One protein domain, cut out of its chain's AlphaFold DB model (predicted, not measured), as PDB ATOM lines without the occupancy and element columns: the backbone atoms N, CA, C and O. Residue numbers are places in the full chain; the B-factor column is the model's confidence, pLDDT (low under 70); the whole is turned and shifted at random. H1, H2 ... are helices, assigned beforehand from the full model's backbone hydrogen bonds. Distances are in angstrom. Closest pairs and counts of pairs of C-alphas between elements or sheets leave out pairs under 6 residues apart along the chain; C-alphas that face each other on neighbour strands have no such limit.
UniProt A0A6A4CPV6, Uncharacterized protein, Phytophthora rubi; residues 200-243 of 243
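This is residues 200 to 243 of the 243 residues of an uncharacterized protein of Phytophthora rubi (UniProt A0A6A4CPV6). Three helices joined end to end make an open U, with H2 as its floor and H1 and H3 as its two arms, and a tail at the chain's last residues sticks out from the end of H3, away from H1. The helices meet only near their ends, and the space between H1 and H3 is empty. The printed part has 44 residues with three named helices in the order H1, H2, H3 and no named strand, an all-helix class. The whole is only just extended, close to loose, with a radius of gyration of the C-alphas of 14.1 A, and it spans 44 by 26 by 16 A.

Begin with H1, residues 201 to 209, and go on to H2, residues 211 to 223. They are close but not clearly touching: look at their closest C-alphas, those of Thr 207 and Ala 213, 6.3 A apart. Their lines stand at 73 degrees, only just about perpendicular. Next comes H3, residues 226 to 234, close to H2 but not clearly touching it; the closest C-alphas are those of Ile 221 and Leu 229, 7.3 A apart. H2 and H3 run opposite ways at a steep tilt of 64 degrees. H1 and H3 are apart. In H1, H2 and H3, every O i to N i+4 pair is within hydrogen-bond range.

Find C-alpha 201 at (-13.039, -17.290, 46.726); from there H1 runs 12.1 A to C-alpha 209. H2, the longest helix, starts from C-alpha 211 at (-10.408, -33.935, 52.412) and covers 18.6 A to C-alpha 223. H3 covers 11.8 A from C-alpha 226 to C-alpha 234 at (-25.242, -26.844, 34.851).

The C-alphas farthest apart are those of Asp 202 and Val 243, at 44.3 A. The printed part has no cut, and both links are tight. Residues 233 to 243 stand free, of which 233 to 234 belong to H3. The mean pLDDT of the printed part is 72.1; look for values under 70 at residue 227, residues 230 to 231 and residues 233 to 243.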
ATOM      1  N   THR A 200     -17.179 -16.672  49.208       70.56
ATOM      2  CA  THR A 200     -15.957 -15.965  48.809       70.56
ATOM      3  C   THR A 200     -14.995 -16.946  48.148       70.56
ATOM      4  O   THR A 200     -15.074 -18.153  48.387       70.56
ATOM      5  N   LEU A 201     -14.063 -16.441  47.336       70.56
ATOM      6  CA  LEU A 201     -13.039 -17.290  46.726       70.56
ATOM      7  C   LEU A 201     -12.293 -18.110  47.792       70.56
ATOM      8  O   LEU A 201     -12.199 -19.322  47.650       70.56
ATOM      9  N   ASP A 202     -11.902 -17.486  48.906       74.69
ATOM     10  CA  ASP A 202     -11.246 -18.163  50.034       74.69
ATOM     11  C   ASP A 202     -12.097 -19.300  50.623       74.69
ATOM     12  O   ASP A 202     -11.576 -20.354  50.993       74.69
ATOM     13  N   ALA A 203     -13.420 -19.110  50.711       79.25
ATOM     14  CA  ALA A 203     -14.330 -20.148  51.183       79.25
ATOM     15  C   ALA A 203     -14.379 -21.320  50.194       79.25
ATOM     16  O   ALA A 203     -14.299 -22.472  50.614       79.25
ATOM     17  N   ILE A 204     -14.430 -21.032  48.889       79.12
ATOM     18  CA  ILE A 204     -14.401 -22.047  47.826       79.12
ATOM     19  C   ILE A 204     -13.071 -22.809  47.847       79.12
ATOM     20  O   ILE A 204     -13.074 -24.038  47.811       79.12
ATOM     21  N   GLU A 205     -11.941 -22.110  47.949       82.00
ATOM     22  CA  GLU A 205     -10.607 -22.716  48.019       82.00
ATOM     23  C   GLU A 205     -10.449 -23.590  49.266       82.00
ATOM     24  O   GLU A 205      -9.940 -24.709  49.186       82.00
ATOM     25  N   THR A 206     -10.961 -23.132  50.410       87.06
ATOM     26  CA  THR A 206     -10.981 -23.910  51.654       87.06
ATOM     27  C   THR A 206     -11.830 -25.172  51.498       87.06
ATOM     28  O   THR A 206     -11.404 -26.263  51.887       87.06
ATOM     29  N   THR A 207     -13.016 -25.057  50.889       84.56
ATOM     30  CA  THR A 207     -13.854 -26.216  50.570       84.56
ATOM     31  C   THR A 207     -13.120 -27.168  49.631       84.56
ATOM     32  O   THR A 207     -13.087 -28.360  49.909       84.56
ATOM     33  N   TRP A 208     -12.452 -26.677  48.587       81.56
ATOM     34  CA  TRP A 208     -11.683 -27.508  47.656       81.56
ATOM     35  C   TRP A 208     -10.472 -28.193  48.314       81.56
ATOM     36  O   TRP A 208     -10.134 -29.331  47.983       81.56
ATOM     37  N   GLY A 209      -9.834 -27.539  49.288       84.50
ATOM     38  CA  GLY A 209      -8.744 -28.110  50.084       84.50
ATOM     39  C   GLY A 209      -9.198 -29.206  51.059       84.50
ATOM     40  O   GLY A 209      -8.408 -30.090  51.421       84.50
ATOM     41  N   SER A 210     -10.477 -29.199  51.450       92.12
ATOM     42  CA  SER A 210     -11.049 -30.164  52.393       92.12
ATOM     43  C   SER A 210     -10.950 -31.597  51.874       92.12
ATOM     44  O   SER A 210     -11.316 -31.910  50.739       92.12
ATOM     45  N   LEU A 211     -10.472 -32.507  52.729       89.94
ATOM     46  CA  LEU A 211     -10.408 -33.935  52.412       89.94
ATOM     47  C   LEU A 211     -11.802 -34.512  52.130       89.94
ATOM     48  O   LEU A 211     -11.946 -35.327  51.222       89.94
ATOM     49  N   LEU A 212     -12.817 -34.072  52.880       87.31
ATOM     50  CA  LEU A 212     -14.193 -34.527  52.689       87.31
ATOM     51  C   LEU A 212     -14.721 -34.099  51.321       87.31
ATOM     52  O   LEU A 212     -15.154 -34.952  50.557       87.31
ATOM     53  N   ALA A 213     -14.594 -32.818  50.967       85.94
ATOM     54  CA  ALA A 213     -15.042 -32.327  49.665       85.94
ATOM     55  C   ALA A 213     -14.327 -33.047  48.514       85.94
ATOM     56  O   ALA A 213     -14.979 -33.514  47.585       85.94
ATOM     57  N   ARG A 214     -13.000 -33.222  48.597       88.62
ATOM     58  CA  ARG A 214     -12.237 -33.973  47.586       88.62
ATOM     59  C   ARG A 214     -12.711 -35.417  47.448       88.62
ATOM     60  O   ARG A 214     -12.769 -35.916  46.329       88.62
ATOM     61  N   ARG A 215     -13.060 -36.084  48.552       90.69
ATOM     62  CA  ARG A 215     -13.603 -37.450  48.528       90.69
ATOM     63  C   ARG A 215     -14.969 -37.498  47.848       90.69
ATOM     64  O   ARG A 215     -15.190 -38.373  47.014       90.69
ATOM     65  N   GLU A 216     -15.855 -36.557  48.162       88.50
ATOM     66  CA  GLU A 216     -17.170 -36.476  47.520       88.50
ATOM     67  C   GLU A 216     -17.037 -36.167  46.018       88.50
ATOM     68  O   GLU A 216     -17.624 -36.865  45.192       88.50
ATOM     69  N   PHE A 217     -16.173 -35.222  45.626       85.31
ATOM     70  CA  PHE A 217     -15.879 -34.959  44.211       85.31
ATOM     71  C   PHE A 217     -15.287 -36.180  43.502       85.31
ATOM     72  O   PHE A 217     -15.706 -36.491  42.388       85.31
ATOM     73  N   ALA A 218     -14.360 -36.900  44.142       84.12
ATOM     74  CA  ALA A 218     -13.794 -38.138  43.606       84.12
ATOM     75  C   ALA A 218     -14.875 -39.209  43.381       84.12
ATOM     76  O   ALA A 218     -14.858 -39.907  42.366       84.12
ATOM     77  N   SER A 219     -15.850 -39.304  44.289       86.94
ATOM     78  CA  SER A 219     -17.016 -40.169  44.111       86.94
ATOM     79  C   SER A 219     -17.832 -39.747  42.887       86.94
ATOM     80  O   SER A 219     -18.089 -40.571  42.010       86.94
ATOM     81  N   LEU A 220     -18.163 -38.460  42.744       85.56
ATOM     82  CA  LEU A 220     -18.954 -37.959  41.612       85.56
ATOM     83  C   LEU A 220     -18.293 -38.231  40.254       85.56
ATOM     84  O   LEU A 220     -18.954 -38.735  39.348       85.56
ATOM     85  N   ILE A 221     -16.993 -37.953  40.112       85.75
ATOM     86  CA  ILE A 221     -16.268 -38.180  38.847       85.75
ATOM     87  C   ILE A 221     -16.056 -39.667  38.534       85.75
ATOM     88  O   ILE A 221     -15.802 -40.015  37.384       85.75
ATOM     89  N   THR A 222     -16.158 -40.548  39.536       85.94
ATOM     90  CA  THR A 222     -16.113 -42.006  39.331       85.94
ATOM     91  C   THR A 222     -17.439 -42.526  38.771       85.94
ATOM     92  O   THR A 222     -17.447 -43.455  37.969       85.94
ATOM     93  N   HIS A 223     -18.561 -41.925  39.174       85.19
ATOM     94  CA  HIS A 223     -19.901 -42.391  38.803       85.19
ATOM     95  C   HIS A 223     -20.466 -41.712  37.549       85.19
ATOM     96  O   HIS A 223     -21.290 -42.304  36.855       85.19
ATOM     97  N   PHE A 224     -20.040 -40.485  37.244       80.38
ATOM     98  CA  PHE A 224     -20.539 -39.719  36.106       80.38
ATOM     99  C   PHE A 224     -19.411 -39.390  35.137       80.38
ATOM    100  O   PHE A 224     -18.356 -38.896  35.536       80.38
ATOM    101  N   SER A 225     -19.653 -39.584  33.835       81.12
ATOM    102  CA  SER A 225     -18.741 -39.042  32.826       81.12
ATOM    103  C   SER A 225     -18.683 -37.511  32.947       81.12
ATOM    104  O   SER A 225     -19.681 -36.902  33.348       81.12
ATOM    105  N   PRO A 226     -17.574 -36.847  32.569       72.19
ATOM    106  CA  PRO A 226     -17.461 -35.391  32.675       72.19
ATOM    107  C   PRO A 226     -18.631 -34.639  32.026       72.19
ATOM    108  O   PRO A 226     -19.108 -33.644  32.563       72.19
ATOM    109  N   LEU A 227     -19.154 -35.166  30.912       67.44
ATOM    110  CA  LEU A 227     -20.323 -34.613  30.233       67.44
ATOM    111  C   LEU A 227     -21.612 -34.788  31.050       67.44
ATOM    112  O   LEU A 227     -22.384 -33.844  31.172       67.44
ATOM    113  N   GLN A 228     -21.846 -35.966  31.631       72.31
ATOM    114  CA  GLN A 228     -23.022 -36.232  32.467       72.31
ATOM    115  C   GLN A 228     -22.991 -35.461  33.787       72.31
ATOM    116  O   GLN A 228     -24.043 -35.072  34.298       72.31
ATOM    117  N   LEU A 229     -21.796 -35.253  34.339       79.00
ATOM    118  CA  LEU A 229     -21.592 -34.418  35.513       79.00
ATOM    119  C   LEU A 229     -21.875 -32.954  35.168       79.00
ATOM    120  O   LEU A 229     -22.679 -32.326  35.842       79.00
ATOM    121  N   ALA A 230     -21.312 -32.437  34.069       65.06
ATOM    122  CA  ALA A 230     -21.596 -31.084  33.590       65.06
ATOM    123  C   ALA A 230     -23.090 -30.874  33.293       65.06
ATOM    124  O   ALA A 230     -23.649 -29.842  33.654       65.06
ATOM    125  N   GLN A 231     -23.759 -31.866  32.699       63.16
ATOM    126  CA  GLN A 231     -25.208 -31.844  32.507       63.16
ATOM    127  C   GLN A 231     -25.951 -31.744  33.840       63.16
ATOM    128  O   GLN A 231     -26.808 -30.892  33.989       63.16
ATOM    129  N   ARG A 232     -25.614 -32.547  34.847       70.12
ATOM    130  CA  ARG A 232     -26.302 -32.471  36.146       70.12
ATOM    131  C   ARG A 232     -25.998 -31.193  36.925       70.12
ATOM    132  O   ARG A 232     -26.884 -30.706  37.611       70.12
ATOM    133  N   THR A 233     -24.786 -30.656  36.813       69.50
ATOM    134  CA  THR A 233     -24.355 -29.456  37.546       69.50
ATOM    135  C   THR A 233     -24.865 -28.162  36.910       69.50
ATOM    136  O   THR A 233     -25.251 -27.247  37.629       69.50
ATOM    137  N   PHE A 234     -24.865 -28.067  35.577       61.03
ATOM    138  CA  PHE A 234     -25.242 -26.844  34.851       61.03
ATOM    139  C   PHE A 234     -26.634 -26.911  34.206       61.03
ATOM    140  O   PHE A 234     -27.198 -25.873  33.873       61.03
ATOM    141  N   TYR A 235     -27.194 -28.111  34.044       55.91
ATOM    142  CA  TYR A 235     -28.554 -28.371  33.553       55.91
ATOM    143  C   TYR A 235     -29.342 -29.192  34.578       55.91
ATOM    144  O   TYR A 235     -30.007 -30.168  34.219       55.91
ATOM    145  N   THR A 236     -29.216 -28.839  35.861       51.62
ATOM    146  CA  THR A 236     -29.923 -29.481  36.974       51.62
ATOM    147  C   THR A 236     -31.385 -29.679  36.581       51.62
ATOM    148  O   THR A 236     -32.104 -28.733  36.270       51.62
ATOM    149  N   VAL A 237     -31.766 -30.948  36.474       41.47
ATOM    150  CA  VAL A 237     -32.970 -31.434  35.802       41.47
ATOM    151  C   VAL A 237     -34.207 -30.746  36.386       41.47
ATOM    152  O   VAL A 237     -34.512 -30.931  37.561       41.47
ATOM    153  N   PHE A 238     -34.932 -29.967  35.578       43.53
ATOM    154  CA  PHE A 238     -36.230 -29.406  35.962       43.53
ATOM    155  C   PHE A 238     -37.264 -30.535  36.037       43.53
ATOM    156  O   PHE A 238     -37.954 -30.839  35.068       43.53
ATOM    157  N   LEU A 239     -37.348 -31.204  37.183       41.22
ATOM    158  CA  LEU A 239     -38.338 -32.244  37.461       41.22
ATOM    159  C   LEU A 239     -39.600 -31.635  38.081       41.22
ATOM    160  O   LEU A 239     -39.970 -31.958  39.199       41.22
ATOM    161  N   LEU A 240     -40.281 -30.767  37.332       40.19
ATOM    162  CA  LEU A 240     -41.697 -30.463  37.556       40.19
ATOM    163  C   LEU A 240     -42.395 -30.340  36.195       40.19
ATOM    164  O   LEU A 240     -42.724 -29.251  35.734       40.19
ATOM    165  N   HIS A 241     -42.606 -31.475  35.524       30.11
ATOM    166  CA  HIS A 241     -43.584 -31.547  34.441       30.11
ATOM    167  C   HIS A 241     -44.953 -31.822  35.066       30.11
ATOM    168  O   HIS A 241     -45.209 -32.926  35.550       30.11
ATOM    169  N   ARG A 242     -45.831 -30.819  35.079       35.34
ATOM    170  CA  ARG A 242     -47.239 -31.005  35.436       35.34
ATOM    171  C   ARG A 242     -47.922 -31.763  34.291       35.34
ATOM    172  O   ARG A 242     -47.906 -31.286  33.160       35.34
ATOM    173  N   VAL A 243     -48.441 -32.956  34.585       35.56
ATOM    174  CA  VAL A 243     -49.322 -33.735  33.690       35.56
ATOM    175  C   VAL A 243     -50.731 -33.158  33.739       35.56
ATOM    176  O   VAL A 243     -51.152 -32.746  34.848       35.56
TER     177      VAL A 243